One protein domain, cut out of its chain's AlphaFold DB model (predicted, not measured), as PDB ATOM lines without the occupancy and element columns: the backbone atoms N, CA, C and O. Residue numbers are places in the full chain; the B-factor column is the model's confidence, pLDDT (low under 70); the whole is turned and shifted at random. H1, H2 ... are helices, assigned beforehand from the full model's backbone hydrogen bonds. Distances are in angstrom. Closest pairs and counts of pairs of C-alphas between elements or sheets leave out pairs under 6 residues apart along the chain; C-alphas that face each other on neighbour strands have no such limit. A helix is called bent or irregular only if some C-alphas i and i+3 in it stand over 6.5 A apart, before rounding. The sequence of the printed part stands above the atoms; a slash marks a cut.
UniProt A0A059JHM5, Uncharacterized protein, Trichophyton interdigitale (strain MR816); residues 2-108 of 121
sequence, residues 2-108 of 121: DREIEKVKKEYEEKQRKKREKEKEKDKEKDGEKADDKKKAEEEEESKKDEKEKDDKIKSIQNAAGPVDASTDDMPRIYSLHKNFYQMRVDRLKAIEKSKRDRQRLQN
ATOM      1  N   ASP A   2      62.810  24.814 -41.042       44.69
ATOM      2  CA  ASP A   2      62.699  23.840 -42.146       44.69
ATOM      3  C   ASP A   2      62.940  22.388 -41.709       44.69
ATOM      4  O   ASP A   2      62.180  21.493 -42.064       44.69
ATOM      5  N   ARG A   3      63.896  22.164 -40.796       63.12
ATOM      6  CA  ARG A   3      64.160  20.837 -40.201       63.12
ATOM      7  C   ARG A   3      62.995  20.271 -39.382       63.12
ATOM      8  O   ARG A   3      62.903  19.061 -39.213       63.12
ATOM      9  N   GLU A   4      62.138  21.125 -38.828       57.22
ATOM     10  CA  GLU A   4      60.954  20.682 -38.078       57.22
ATOM     11  C   GLU A   4      59.819  20.328 -39.044       57.22
ATOM     12  O   GLU A   4      59.151  19.315 -38.864       57.22
ATOM     13  N   ILE A   5      59.665  21.105 -40.119       63.00
ATOM     14  CA  ILE A   5      58.683  20.854 -41.180       63.00
ATOM     15  C   ILE A   5      58.998  19.541 -41.911       63.00
ATOM     16  O   ILE A   5      58.095  18.751 -42.177       63.00
ATOM     17  N   GLU A   6      60.274  19.268 -42.188       72.25
ATOM     18  CA  GLU A   6      60.711  18.006 -42.794       72.25
ATOM     19  C   GLU A   6      60.434  16.791 -41.903       72.25
ATOM     20  O   GLU A   6      60.015  15.750 -42.406       72.25
ATOM     21  N   LYS A   7      60.625  16.914 -40.583       76.69
ATOM     22  CA  LYS A   7      60.309  15.834 -39.636       76.69
ATOM     23  C   LYS A   7      58.813  15.544 -39.597       76.69
ATOM     24  O   LYS A   7      58.422  14.392 -39.735       76.69
ATOM     25  N   VAL A   8      57.983  16.583 -39.519       73.94
ATOM     26  CA  VAL A   8      56.519  16.434 -39.501       73.94
ATOM     27  C   VAL A   8      55.998  15.805 -40.799       73.94
ATOM     28  O   VAL A   8      55.121  14.944 -40.751       73.94
ATOM     29  N   LYS A   9      56.553  16.175 -41.963       81.44
ATOM     30  CA  LYS A   9      56.190  15.544 -43.246       81.44
ATOM     31  C   LYS A   9      56.557  14.057 -43.281       81.44
ATOM     32  O   LYS A   9      55.715  13.244 -43.655       81.44
ATOM     33  N   LYS A  10      57.762  13.696 -42.829       84.56
ATOM     34  CA  LYS A  10      58.213  12.294 -42.763       84.56
ATOM     35  C   LYS A  10      57.351  11.453 -41.820       84.56
ATOM     36  O   LYS A  10      56.886  10.385 -42.206       84.56
ATOM     37  N   GLU A  11      57.059  11.964 -40.625       77.38
ATOM     38  CA  GLU A  11      56.210  11.275 -39.644       77.38
ATOM     39  C   GLU A  11      54.779  11.056 -40.166       77.38
ATOM     40  O   GLU A  11      54.173  10.006 -39.931       77.38
ATOM     41  N   TYR A  12      54.230  12.020 -40.913       82.25
ATOM     42  CA  TYR A  12      52.905  11.892 -41.519       82.25
ATOM     43  C   TYR A  12      52.872  10.833 -42.630       82.25
ATOM     44  O   TYR A  12      51.962   9.999 -42.667       82.25
ATOM     45  N   GLU A  13      53.871  10.827 -43.514       81.12
ATOM     46  CA  GLU A  13      53.975   9.855 -44.605       81.12
ATOM     47  C   GLU A  13      54.140   8.419 -44.088       81.12
ATOM     48  O   GLU A  13      53.444   7.513 -44.559       81.12
ATOM     49  N   GLU A  14      54.976   8.202 -43.072       79.56
ATOM     50  CA  GLU A  14      55.148   6.887 -42.441       79.56
ATOM     51  C   GLU A  14      53.861   6.399 -41.768       79.56
ATOM     52  O   GLU A  14      53.457   5.243 -41.939       79.56
ATOM     53  N   LYS A  15      53.146   7.287 -41.066       80.00
ATOM     54  CA  LYS A  15      51.875   6.946 -40.415       80.00
ATOM     55  C   LYS A  15      50.793   6.565 -41.430       80.00
ATOM     56  O   LYS A  15      50.048   5.609 -41.201       80.00
ATOM     57  N   GLN A  16      50.729   7.258 -42.568       75.19
ATOM     58  CA  GLN A  16      49.795   6.934 -43.654       75.19
ATOM     59  C   GLN A  16      50.159   5.634 -44.380       75.19
ATOM     60  O   GLN A  16      49.270   4.896 -44.809       75.19
ATOM     61  N   ARG A  17      51.449   5.312 -44.528       80.56
ATOM     62  CA  ARG A  17      51.877   4.015 -45.079       80.56
ATOM     63  C   ARG A  17      51.514   2.862 -44.146       80.56
ATOM     64  O   ARG A  17      50.842   1.935 -44.587       80.56
ATOM     65  N   LYS A  18      51.812   2.987 -42.851       79.19
ATOM     66  CA  LYS A  18      51.487   1.968 -41.840       79.19
ATOM     67  C   LYS A  18      49.982   1.708 -41.717       79.19
ATOM     68  O   LYS A  18      49.572   0.576 -41.484       79.19
ATOM     69  N   LYS A  19      49.142   2.740 -41.880       76.88
ATOM     70  CA  LYS A  19      47.680   2.575 -41.890       76.88
ATOM     71  C   LYS A  19      47.205   1.783 -43.116       76.88
ATOM     72  O   LYS A  19      46.435   0.842 -42.960       76.88
ATOM     73  N   ARG A  20      47.721   2.113 -44.305       76.38
ATOM     74  CA  ARG A  20      47.385   1.418 -45.560       76.38
ATOM     75  C   ARG A  20      47.872  -0.032 -45.591       76.38
ATOM     76  O   ARG A  20      47.201  -0.874 -46.173       76.38
ATOM     77  N   GLU A  21      49.014  -0.335 -44.980       73.56
ATOM     78  CA  GLU A  21      49.514  -1.713 -44.860       73.56
ATOM     79  C   GLU A  21      48.636  -2.549 -43.921       73.56
ATOM     80  O   GLU A  21      48.206  -3.632 -44.308       73.56
ATOM     81  N   LYS A  22      48.249  -2.003 -42.760       73.81
ATOM     82  CA  LYS A  22      47.331  -2.674 -41.824       73.81
ATOM     83  C   LYS A  22      45.936  -2.922 -42.398       73.81
ATOM     84  O   LYS A  22      45.316  -3.928 -42.072       73.81
ATOM     85  N   GLU A  23      45.416  -2.004 -43.212       69.38
ATOM     86  CA  GLU A  23      44.124  -2.199 -43.886       69.38
ATOM     87  C   GLU A  23      44.211  -3.299 -44.952       69.38
ATOM     88  O   GLU A  23      43.318  -4.134 -45.024       69.38
ATOM     89  N   LYS A  24      45.316  -3.373 -45.706       69.81
ATOM     90  CA  LYS A  24      45.545  -4.440 -46.695       69.81
ATOM     91  C   LYS A  24      45.780  -5.819 -46.074       69.81
ATOM     92  O   LYS A  24      45.475  -6.819 -46.713       69.81
ATOM     93  N   GLU A  25      46.353  -5.884 -44.876       62.34
ATOM     94  CA  GLU A  25      46.610  -7.140 -44.161       62.34
ATOM     95  C   GLU A  25      45.311  -7.732 -43.588       62.34
ATOM     96  O   GLU A  25      45.017  -8.902 -43.812       62.34
ATOM     97  N   LYS A  26      44.457  -6.889 -42.991       63.47
ATOM     98  CA  LYS A  26      43.131  -7.287 -42.485       63.47
ATOM     99  C   LYS A  26      42.156  -7.752 -43.569       63.47
ATOM    100  O   LYS A  26      41.240  -8.510 -43.268       63.47
ATOM    101  N   ASP A  27      42.328  -7.277 -44.801       54.75
ATOM    102  CA  ASP A  27      41.490  -7.675 -45.939       54.75
ATOM    103  C   ASP A  27      41.901  -9.047 -46.503       54.75
ATOM    104  O   ASP A  27      41.070  -9.782 -47.027       54.75
ATOM    105  N   LYS A  28      43.173  -9.436 -46.338       58.75
ATOM    106  CA  LYS A  28      43.687 -10.755 -46.748       58.75
ATOM    107  C   LYS A  28      43.414 -11.864 -45.731       58.75
ATOM    108  O   LYS A  28      43.396 -13.029 -46.105       58.75
ATOM    109  N   GLU A  29      43.203 -11.519 -44.463       54.41
ATOM    110  CA  GLU A  29      42.986 -12.486 -43.377       54.41
ATOM    111  C   GLU A  29      41.530 -12.991 -43.289       54.41
ATOM    112  O   GLU A  29      41.247 -13.965 -42.600       54.41
ATOM    113  N   LYS A  30      40.589 -12.370 -44.019       51.88
ATOM    114  CA  LYS A  30      39.166 -12.762 -44.042       51.88
ATOM    115  C   LYS A  30      38.798 -13.827 -45.085       51.88
ATOM    116  O   LYS A  30      37.643 -14.242 -45.108       51.88
ATOM    117  N   ASP A  31      39.745 -14.278 -45.909       45.88
ATOM    118  CA  ASP A  31      39.501 -15.217 -47.024       45.88
ATOM    119  C   ASP A  31      40.070 -16.637 -46.777       45.88
ATOM    120  O   ASP A  31      40.279 -17.411 -47.706       45.88
ATOM    121  N   GLY A  32      40.353 -16.996 -45.515       42.16
ATOM    122  CA  GLY A  32      40.987 -18.266 -45.130       42.16
ATOM    123  C   GLY A  32      40.174 -19.095 -44.129       42.16
ATOM    124  O   GLY A  32      40.233 -18.866 -42.929       42.16
ATOM    125  N   GLU A  33      39.428 -20.056 -44.664       45.41
ATOM    126  CA  GLU A  33      38.792 -21.246 -44.073       45.41
ATOM    127  C   GLU A  33      38.990 -21.645 -42.586       45.41
ATOM    128  O   GLU A  33      40.090 -21.880 -42.096       45.41
ATOM    129  N   LYS A  34      37.837 -21.945 -41.958       50.22
ATOM    130  CA  LYS A  34      37.488 -23.197 -41.240       50.22
ATOM    131  C   LYS A  34      38.617 -23.948 -40.503       50.22
ATOM    132  O   LYS A  34      39.191 -24.882 -41.055       50.22
ATOM    133  N   ALA A  35      38.777 -23.699 -39.201       50.97
ATOM    134  CA  ALA A  35      39.314 -24.681 -38.243       50.97
ATOM    135  C   ALA A  35      39.077 -24.218 -36.790       50.97
ATOM    136  O   ALA A  35      40.020 -23.855 -36.093       50.97
ATOM    137  N   ASP A  36      37.824 -24.181 -36.327       54.28
ATOM    138  CA  ASP A  36      37.483 -23.500 -35.068       54.28
ATOM    139  C   ASP A  36      36.547 -24.329 -34.182       54.28
ATOM    140  O   ASP A  36      35.339 -24.111 -34.156       54.28
ATOM    141  N   ASP A  37      37.099 -25.329 -33.487       53.31
ATOM    142  CA  ASP A  37      36.386 -25.911 -32.332       53.31
ATOM    143  C   ASP A  37      37.292 -26.413 -31.191       53.31
ATOM    144  O   ASP A  37      36.821 -26.932 -30.186       53.31
ATOM    145  N   LYS A  38      38.621 -26.254 -31.303       48.88
ATOM    146  CA  LYS A  38      39.565 -26.636 -30.228       48.88
ATOM    147  C   LYS A  38      40.485 -25.509 -29.750       48.88
ATOM    148  O   LYS A  38      41.039 -25.621 -28.666       48.88
ATOM    149  N   LYS A  39      40.600 -24.412 -30.511       51.09
ATOM    150  CA  LYS A  39      41.290 -23.175 -30.089       51.09
ATOM    151  C   LYS A  39      40.420 -22.275 -29.208       51.09
ATOM    152  O   LYS A  39      40.941 -21.588 -28.341       51.09
ATOM    153  N   LYS A  40      39.098 -22.361 -29.366       51.75
ATOM    154  CA  LYS A  40      38.119 -21.511 -28.686       51.75
ATOM    155  C   LYS A  40      38.145 -21.599 -27.153       51.75
ATOM    156  O   LYS A  40      37.760 -20.645 -26.497       51.75
ATOM    157  N   ALA A  41      38.602 -22.716 -26.579       51.88
ATOM    158  CA  ALA A  41      38.651 -22.909 -25.125       51.88
ATOM    159  C   ALA A  41      39.897 -22.288 -24.460       51.88
ATOM    160  O   ALA A  41      39.776 -21.718 -23.379       51.88
ATOM    161  N   GLU A  42      41.073 -22.351 -25.097       52.72
ATOM    162  CA  GLU A  42      42.282 -21.659 -24.604       52.72
ATOM    163  C   GLU A  42      42.176 -20.143 -24.821       52.72
ATOM    164  O   GLU A  42      42.533 -19.356 -23.945       52.72
ATOM    165  N   GLU A  43      41.575 -19.730 -25.938       53.22
ATOM    166  CA  GLU A  43      41.330 -18.325 -26.270       53.22
ATOM    167  C   GLU A  43      40.324 -17.665 -25.298       53.22
ATOM    168  O   GLU A  43      40.403 -16.466 -25.029       53.22
ATOM    169  N   GLU A  44      39.422 -18.439 -24.675       54.03
ATOM    170  CA  GLU A  44      38.466 -17.936 -23.673       54.03
ATOM    171  C   GLU A  44      39.088 -17.736 -22.273       54.03
ATOM    172  O   GLU A  44      38.618 -16.903 -21.495       54.03
ATOM    173  N   GLU A  45      40.146 -18.477 -21.921       55.72
ATOM    174  CA  GLU A  45      40.901 -18.245 -20.678       55.72
ATOM    175  C   GLU A  45      41.927 -17.121 -20.828       55.72
ATOM    176  O   GLU A  45      42.091 -16.309 -19.910       55.72
ATOM    177  N   GLU A  46      42.596 -17.047 -21.981       55.69
ATOM    178  CA  GLU A  46      43.538 -15.972 -22.282       55.69
ATOM    179  C   GLU A  46      42.802 -14.634 -22.418       55.69
ATOM    180  O   GLU A  46      43.209 -13.661 -21.790       55.69
ATOM    181  N   SER A  47      41.638 -14.600 -23.082       56.56
ATOM    182  CA  SER A  47      40.796 -13.394 -23.159       56.56
ATOM    183  C   SER A  47      40.285 -12.920 -21.796       56.56
ATOM    184  O   SER A  47      40.296 -11.719 -21.548       56.56
ATOM    185  N   LYS A  48      39.926 -13.819 -20.867       62.75
ATOM    186  CA  LYS A  48      39.524 -13.437 -19.495       62.75
ATOM    187  C   LYS A  48      40.678 -12.868 -18.664       62.75
ATOM    188  O   LYS A  48      40.439 -12.046 -17.776       62.75
ATOM    189  N   LYS A  49      41.922 -13.304 -18.898       66.00
ATOM    190  CA  LYS A  49      43.112 -12.701 -18.265       66.00
ATOM    191  C   LYS A  49      43.448 -11.356 -18.899       66.00
ATOM    192  O   LYS A  49      43.656 -10.390 -18.171       66.00
ATOM    193  N   ASP A  50      43.391 -11.278 -20.221       59.72
ATOM    194  CA  ASP A  50      43.588 -10.049 -20.983       59.72
ATOM    195  C   ASP A  50      42.543  -8.980 -20.640       59.72
ATOM    196  O   ASP A  50      42.869  -7.799 -20.572       59.72
ATOM    197  N   GLU A  51      41.285  -9.367 -20.415       64.62
ATOM    198  CA  GLU A  51      40.217  -8.464 -19.975       64.62
ATOM    199  C   GLU A  51      40.474  -7.928 -18.571       64.62
ATOM    200  O   GLU A  51      40.326  -6.731 -18.348       64.62
ATOM    201  N   LYS A  52      40.934  -8.771 -17.640       73.19
ATOM    202  CA  LYS A  52      41.299  -8.321 -16.289       73.19
ATOM    203  C   LYS A  52      42.503  -7.387 -16.307       73.19
ATOM    204  O   LYS A  52      42.467  -6.349 -15.656       73.19
ATOM    205  N   GLU A  53      43.535  -7.697 -17.089       69.69
ATOM    206  CA  GLU A  53      44.694  -6.813 -17.237       69.69
ATOM    207  C   GLU A  53      44.329  -5.496 -17.932       69.69
ATOM    208  O   GLU A  53      44.835  -4.438 -17.549       69.69
ATOM    209  N   LYS A  54      43.417  -5.522 -18.913       70.44
ATOM    210  CA  LYS A  54      42.867  -4.310 -19.538       70.44
ATOM    211  C   LYS A  54      42.063  -3.497 -18.534       70.44
ATOM    212  O   LYS A  54      42.312  -2.301 -18.430       70.44
ATOM    213  N   ASP A  55      41.182  -4.118 -17.761       72.31
ATOM    214  CA  ASP A  55      40.373  -3.441 -16.747       72.31
ATOM    215  C   ASP A  55      41.226  -2.845 -15.627       72.31
ATOM    216  O   ASP A  55      40.985  -1.716 -15.204       72.31
ATOM    217  N   ASP A  56      42.259  -3.547 -15.169       76.31
ATOM    218  CA  ASP A  56      43.168  -3.041 -14.140       76.31
ATOM    219  C   ASP A  56      44.052  -1.909 -14.688       76.31
ATOM    220  O   ASP A  56      44.328  -0.917 -14.001       76.31
ATOM    221  N   LYS A  57      44.426  -1.977 -15.970       72.50
ATOM    222  CA  LYS A  57      45.132  -0.889 -16.653       72.50
ATOM    223  C   LYS A  57      44.225   0.318 -16.898       72.50
ATOM    224  O   LYS A  57      44.668   1.446 -16.706       72.50
ATOM    225  N   ILE A  58      42.953   0.110 -17.226       69.06
ATOM    226  CA  ILE A  58      41.948   1.173 -17.356       69.06
ATOM    227  C   ILE A  58      41.706   1.824 -15.994       69.06
ATOM    228  O   ILE A  58      41.810   3.042 -15.888       69.06
ATOM    229  N   LYS A  59      41.502   1.040 -14.931       76.25
ATOM    230  CA  LYS A  59      41.329   1.554 -13.564       76.25
ATOM    231  C   LYS A  59      42.562   2.313 -13.077       76.25
ATOM    232  O   LYS A  59      42.421   3.353 -12.442       76.25
ATOM    233  N   SER A  60      43.774   1.845 -13.377       71.44
ATOM    234  CA  SER A  60      45.001   2.568 -13.003       71.44
ATOM    235  C   SER A  60      45.166   3.886 -13.768       71.44
ATOM    236  O   SER A  60      45.545   4.886 -13.160       71.44
ATOM    237  N   ILE A  61      44.803   3.936 -15.055       62.47
ATOM    238  CA  ILE A  61      44.770   5.178 -15.846       62.47
ATOM    239  C   ILE A  61      43.688   6.131 -15.312       62.47
ATOM    240  O   ILE A  61      43.937   7.326 -15.165       62.47
ATOM    241  N   GLN A  62      42.521   5.602 -14.948       62.47
ATOM    242  CA  GLN A  62      41.389   6.361 -14.418       62.47
ATOM    243  C   GLN A  62      41.674   6.937 -13.020       62.47
ATOM    244  O   GLN A  62      41.243   8.043 -12.711       62.47
ATOM    245  N   ASN A  63      42.466   6.242 -12.198       61.28
ATOM    246  CA  ASN A  63      42.921   6.735 -10.893       61.28
ATOM    247  C   ASN A  63      44.121   7.696 -10.992       61.28
ATOM    248  O   ASN A  63      44.269   8.580 -10.150       61.28
ATOM    249  N   ALA A  64      44.974   7.558 -12.015       57.09
ATOM    250  CA  ALA A  64      46.044   8.520 -12.308       57.09
ATOM    251  C   ALA A  64      45.498   9.857 -12.855       57.09
ATOM    252  O   ALA A  64      46.165  10.888 -12.765       57.09
ATOM    253  N   ALA A  65      44.268   9.849 -13.371       48.97
ATOM    254  CA  ALA A  65      43.517  10.994 -13.873       48.97
ATOM    255  C   ALA A  65      42.811  11.794 -12.752       48.97
ATOM    256  O   ALA A  65      41.618  12.089 -12.827       48.97
ATOM    257  N   GLY A  66      43.553  12.162 -11.701       50.22
ATOM    258  CA  GLY A  66      43.088  13.097 -10.668       50.22
ATOM    259  C   GLY A  66      42.630  14.460 -11.239       50.22
ATOM    260  O   GLY A  66      42.940  14.804 -12.382       50.22
ATOM    261  N   PRO A  67      41.898  15.270 -10.452       51.31
ATOM    262  CA  PRO A  67      40.803  16.129 -10.923       51.31
ATOM    263  C   PRO A  67      41.218  17.477 -11.545       51.31
ATOM    264  O   PRO A  67      40.556  18.483 -11.303       51.31
ATOM    265  N   VAL A  68      42.300  17.545 -12.329       50.94
ATOM    266  CA  VAL A  68      42.763  18.837 -12.878       50.94
ATOM    267  C   VAL A  68      42.836  18.895 -14.407       50.94
ATOM    268  O   VAL A  68      42.678  19.981 -14.945       50.94
ATOM    269  N   ASP A  69      42.945  17.775 -15.135       52.00
ATOM    270  CA  ASP A  69      43.106  17.845 -16.606       52.00
ATOM    271  C   ASP A  69      42.378  16.760 -17.435       52.00
ATOM    272  O   ASP A  69      42.371  16.826 -18.665       52.00
ATOM    273  N   ALA A  70      41.696  15.795 -16.807       51.12
ATOM    274  CA  ALA A  70      41.096  14.648 -17.509       51.12
ATOM    275  C   ALA A  70      39.712  14.899 -18.149       51.12
ATOM    276  O   ALA A  70      39.205  14.051 -18.875       51.12
ATOM    277  N   SER A  71      39.083  16.060 -17.936       52.25
ATOM    278  CA  SER A  71      37.733  16.349 -18.467       52.25
ATOM    279  C   SER A  71      37.707  16.893 -19.905       52.25
ATOM    280  O   SER A  71      36.676  17.399 -20.339       52.25
ATOM    281  N   THR A  72      38.811  16.826 -20.657       54.78
ATOM    282  CA  THR A  72      38.887  17.406 -22.019       54.78
ATOM    283  C   THR A  72      39.079  16.397 -23.148       54.78
ATOM    284  O   THR A  72      39.178  16.818 -24.300       54.78
ATOM    285  N   ASP A  73      39.120  15.094 -22.852       56.19
ATOM    286  CA  ASP A  73      39.415  14.071 -23.866       56.19
ATOM    287  C   ASP A  73      38.167  13.452 -24.522       56.19
ATOM    288  O   ASP A  73      38.240  13.087 -25.693       56.19
ATOM    289  N   ASP A  74      37.005  13.454 -23.853       65.94
ATOM    290  CA  ASP A  74      35.723  13.021 -24.449       65.94
ATOM    291  C   ASP A  74      34.904  14.168 -25.073       65.94
ATOM    292  O   ASP A  74      33.929  13.935 -25.790       65.94
ATOM    293  N   MET A  75      35.297  15.426 -24.847       71.50
ATOM    294  CA  MET A  75      34.698  16.583 -25.519       71.50
ATOM    295  C   MET A  75      35.531  16.971 -26.745       71.50
ATOM    296  O   MET A  75      36.762  17.001 -26.663       71.50
ATOM    297  N   PRO A  76      34.903  17.321 -27.887       86.00
ATOM    298  CA  PRO A  76      35.639  17.791 -29.051       86.00
ATOM    299  C   PRO A  76      36.495  18.991 -28.652       86.00
ATOM    300  O   PRO A  76      35.993  20.010 -28.175       86.00
ATOM    301  N   ARG A  77      37.811  18.860 -28.828       82.88
ATOM    302  CA  ARG A  77      38.763  19.897 -28.448       82.88
ATOM    303  C   ARG A  77      38.597  21.097 -29.374       82.88
ATOM    304  O   ARG A  77      39.007  21.069 -30.534       82.88
ATOM    305  N   ILE A  78      37.969  22.148 -28.858       84.56
ATOM    306  CA  ILE A  78      37.744  23.387 -29.600       84.56
ATOM    307  C   ILE A  78      39.029  24.211 -29.550       84.56
ATOM    308  O   ILE A  78      39.415  24.731 -28.504       84.56
ATOM    309  N   TYR A  79      39.697  24.337 -30.694       85.38
ATOM    310  CA  TYR A  79      40.845  25.223 -30.844       85.38
ATOM    311  C   TYR A  79      40.398  26.554 -31.438       85.38
ATOM    312  O   TYR A  79      39.711  26.588 -32.457       85.38
ATOM    313  N   SER A  80      40.829  27.655 -30.828       87.88
ATOM    314  CA  SER A  80      40.664  28.994 -31.392       87.88
ATOM    315  C   SER A  80      42.024  29.564 -31.784       87.88
ATOM    316  O   SER A  80      43.020  29.410 -31.070       87.88
ATOM    317  N   LEU A  81      42.092  30.198 -32.958       90.44
ATOM    318  CA  LEU A  81      43.309  30.863 -33.407       90.44
ATOM    319  C   LEU A  81      43.375  32.263 -32.802       90.44
ATOM    320  O   LEU A  81      42.587  33.147 -33.139       90.44
ATOM    321  N   HIS A  82      44.358  32.485 -31.937       91.75
ATOM    322  CA  HIS A  82      44.630  33.808 -31.392       91.75
ATOM    323  C   HIS A  82      45.477  34.631 -32.366       91.75
ATOM    324  O   HIS A  82      46.500  34.163 -32.864       91.75
ATOM    325  N   LYS A  83      45.108  35.903 -32.572       94.12
ATOM    326  CA  LYS A  83      45.866  36.852 -33.413       94.12
ATOM    327  C   LYS A  83      47.335  36.987 -32.979       94.12
ATOM    328  O   LYS A  83      48.214  37.155 -33.813       94.12
ATOM    329  N   ASN A  84      47.605  36.821 -31.680       94.31
ATOM    330  CA  ASN A  84      48.935  36.945 -31.075       94.31
ATOM    331  C   ASN A  84      49.655  35.592 -30.894       94.31
ATOM    332  O   ASN A  84      50.554  35.476 -30.062       94.31
ATOM    333  N   PHE A  85      49.278  34.555 -31.652       94.25
ATOM    334  CA  PHE A  85      49.836  33.203 -31.510       94.25
ATOM    335  C   PHE A  85      51.369  33.161 -31.613       94.25
ATOM    336  O   PHE A  85      52.025  32.436 -30.864       94.25
ATOM    337  N   TYR A  86      51.959  33.964 -32.505       93.69
ATOM    338  CA  TYR A  86      53.415  34.037 -32.642       93.69
ATOM    339  C   TYR A  86      54.090  34.533 -31.357       93.69
ATOM    340  O   TYR A  86      55.031  33.904 -30.874       93.69
ATOM    341  N   GLN A  87      53.560  35.602 -30.756       95.50
ATOM    342  CA  GLN A  87      54.068  36.143 -29.497       95.50
ATOM    343  C   GLN A  87      53.929  35.116 -28.364       95.50
ATOM    344  O   GLN A  87      54.904  34.825 -27.676       95.50
ATOM    345  N   MET A  88      52.768  34.457 -28.261       93.62
ATOM    346  CA  MET A  88      52.553  33.369 -27.297       93.62
ATOM    347  C   MET A  88      53.569  32.230 -27.458       93.62
ATOM    348  O   MET A  88      54.040  31.670 -26.468       93.62
ATOM    349  N   ARG A  89      53.929  31.872 -28.699       94.62
ATOM    350  CA  ARG A  89      54.942  30.842 -28.967       94.62
ATOM    351  C   ARG A  89      56.320  31.279 -28.478       94.62
ATOM    352  O   ARG A  89      57.004  30.486 -27.833       94.62
ATOM    353  N   VAL A  90      56.723  32.512 -28.775       96.88
ATOM    354  CA  VAL A  90      58.004  33.070 -28.320       96.88
ATOM    355  C   VAL A  90      58.065  33.098 -26.793       96.88
ATOM    356  O   VAL A  90      59.054  32.652 -26.211       96.88
ATOM    357  N   ASP A  91      56.997  33.541 -26.136       96.81
ATOM    358  CA  ASP A  91      56.940  33.618 -24.676       96.81
ATOM    359  C   ASP A  91      56.959  32.229 -24.032       96.81
ATOM    360  O   ASP A  91      57.682  32.016 -23.058       96.81
ATOM    361  N   ARG A  92      56.277  31.241 -24.629       96.50
ATOM    362  CA  ARG A  92      56.370  29.836 -24.202       96.50
ATOM    363  C   ARG A  92      57.807  29.315 -24.284       96.50
ATOM    364  O   ARG A  92      58.266  28.668 -23.346       96.50
ATOM    365  N   LEU A  93      58.527  29.591 -25.372       96.69
ATOM    366  CA  LEU A  93      59.922  29.159 -25.520       96.69
ATOM    367  C   LEU A  93      60.832  29.809 -24.470       96.69
ATOM    368  O   LEU A  93      61.592  29.105 -23.805       96.69
ATOM    369  N   LYS A  94      60.695  31.123 -24.258       97.12
ATOM    370  CA  LYS A  94      61.432  31.855 -23.216       97.12
ATOM    371  C   LYS A  94      61.132  31.313 -21.818       97.12
ATOM    372  O   LYS A  94      62.048  31.152 -21.017       97.12
ATOM    373  N   ALA A  95      59.868  31.006 -21.524       96.75
ATOM    374  CA  ALA A  95      59.456  30.450 -20.238       96.75
ATOM    375  C   ALA A  95      60.074  29.066 -19.989       96.75
ATOM    376  O   ALA A  95      60.590  28.812 -18.901       96.75
ATOM    377  N   ILE A  96      60.097  28.199 -21.009       95.62
ATOM    378  CA  ILE A  96      60.752  26.884 -20.934       95.62
ATOM    379  C   ILE A  96      62.253  27.047 -20.672       95.62
ATOM    380  O   ILE A  96      62.808  26.364 -19.814       95.62
ATOM    381  N   GLU A  97      62.922  27.947 -21.392       95.94
ATOM    382  CA  GLU A  97      64.353  28.192 -21.214       95.94
ATOM    383  C   GLU A  97      64.670  28.755 -19.823       95.94
ATOM    384  O   GLU A  97      65.598  28.290 -19.160       95.94
ATOM    385  N   LYS A  98      63.868  29.714 -19.345       95.44
ATOM    386  CA  LYS A  98      63.986  30.268 -17.993       95.44
ATOM    387  C   LYS A  98      63.821  29.174 -16.939       95.44
ATOM    388  O   LYS A  98      64.694  29.032 -16.095       95.44
ATOM    389  N   SER A  99      62.783  28.346 -17.050       94.62
ATOM    390  CA  SER A  99      62.549  27.227 -16.132       94.62
ATOM    391  C   SER A  99      63.710  26.224 -16.126       94.62
ATOM    392  O   SER A  99      64.150  25.794 -15.062       94.62
ATOM    393  N   LYS A 100      64.273  25.897 -17.299       95.06
ATOM    394  CA  LYS A 100      65.462  25.034 -17.398       95.06
ATOM    395  C   LYS A 100      66.680  25.653 -16.710       95.06
ATOM    396  O   LYS A 100      67.360  24.961 -15.957       95.06
ATOM    397  N   ARG A 101      66.938  26.945 -16.940       92.94
ATOM    398  CA  ARG A 101      68.041  27.682 -16.306       92.94
ATOM    399  C   ARG A 101      67.871  27.750 -14.789       92.94
ATOM    400  O   ARG A 101      68.828  27.508 -14.064       92.94
ATOM    401  N   ASP A 102      66.665  28.037 -14.316       93.31
ATOM    402  CA  ASP A 102      66.356  28.107 -12.888       93.31
ATOM    403  C   ASP A 102      66.521  26.731 -12.233       93.31
ATOM    404  O   ASP A 102      67.159  26.621 -11.187       93.31
ATOM    405  N   ARG A 103      66.078  25.653 -12.895       92.88
ATOM    406  CA  ARG A 103      66.332  24.280 -12.438       92.88
ATOM    407  C   ARG A 103      67.828  23.982 -12.343       92.88
ATOM    408  O   ARG A 103      68.257  23.410 -11.351       92.88
ATOM    409  N   GLN A 104      68.623  24.377 -13.336       90.38
ATOM    410  CA  GLN A 104      70.076  24.182 -13.310       90.38
ATOM    411  C   GLN A 104      70.746  24.964 -12.172       90.38
ATOM    412  O   GLN A 104      71.658  24.443 -11.534       90.38
ATOM    413  N   ARG A 105      70.286  26.189 -11.894       91.06
ATOM    414  CA  ARG A 105      70.775  26.988 -10.762       91.06
ATOM    415  C   ARG A 105      70.451  26.320  -9.426       91.06
ATOM    416  O   ARG A 105      71.322  26.151  -8.588       91.06
ATOM    417  N   LEU A 106      69.221  25.838  -9.258       89.00
ATOM    418  CA  LEU A 106      68.815  25.153  -8.027       89.00
ATOM    419  C   LEU A 106      69.588  23.849  -7.766       89.00
ATOM    420  O   LEU A 106      69.770  23.481  -6.613       89.00
ATOM    421  N   GLN A 107      70.044  23.155  -8.813       91.50
ATOM    422  CA  GLN A 107      70.853  21.938  -8.670       91.50
ATOM    423  C   GLN A 107      72.301  22.227  -8.248       91.50
ATOM    424  O   GLN A 107      72.926  21.389  -7.606       91.50
ATOM    425  N   ASN A 108      72.840  23.399  -8.598       87.12
ATOM    426  CA  ASN A 108      74.237  23.742  -8.352       87.12
ATOM    427  C   ASN A 108      74.362  24.722  -7.173       87.12
ATOM    428  O   ASN A 108      74.122  25.920  -7.359       87.12
TER     429      ASN A 108
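AT A GLANCE: This is residues 2 to 108 of the 121 residues of an uncharacterized protein of Trichophyton interdigitale (strain MR816) (UniProt A0A059JHM5). The model is an open, hollow frame of three separate helices: H1 and H2 form the two long sides of a wide U, running roughly opposite ways, and H3 lies crosswise at the open end of that U. Residues 29 to 39 make the bend of the U, a long loop leads from H2 to H3, and no helix touches another. The printed part has 107 residues with three named helices in the order H1, H2, H3 and no named strand; the class is all helix. The whole is extended, with a radius of gyration of the C-alphas of 23.9 A, and its elongated outline spans 65 by 36 by 35 A.

HOW THE PARTS SIT: H1, residues 2 to 28, touches no helix. A long link of 11 residues joins it to H2, residues 40 to 64, and the two are apart, with no C-alpha of the one within 8 A of the other. Along H1 the y coordinate of the C-alphas goes from 23.840 at Asp 2 to -10.755 at Lys 28; along H2 it goes from -21.511 at Lys 40 to 8.520 at Ala 64. A long link of 20 residues joins H2 to H3, residues 85 to 107. H3 is apart from H2, and H1 and H3 are apart as well. In H3 every pair of O i and N i+4 is within hydrogen-bond range, as are 22 of 23 such pairs in H1 and 20 of 21 in H2. Residues 2 to 61, 63 to 69 and 71 to 108 stand free, with no C-alpha 8 or more residues away along the chain within 10 A.

IN THESE COORDINATES: H1 has 27 residues and is the longest helix by residues, 39.7 A from first to last C-alpha; it begins with C-alpha 2 at (62.699, 23.840, -42.146). H2 has 25 residues and measures 35.1 A, beginning with C-alpha 40 at (38.119, -21.511, -28.686). H3 has 23 residues and measures 33.0 A, ending with C-alpha 107 at (70.853, 21.938, -8.670). No helix is bent or irregular.

THE WHOLE: The two C-alphas farthest apart are those of Lys 34 and Asn 108, at 68.1 A, while those of Asp 2 and Asn 108 are 35.7 A apart. The printed part has no cut. Residues 65 to 84 hold no named element, and their C-alphas lie 12 to 29 A from the mean of the C-alphas. The mean pLDDT of the printed part is 72.1; it is 94 for H3, 72 for H1 and 63 for H2. Under 70 are 49 residues: 2 to 5, 23 to 51, 53, 58 and 61 to 74.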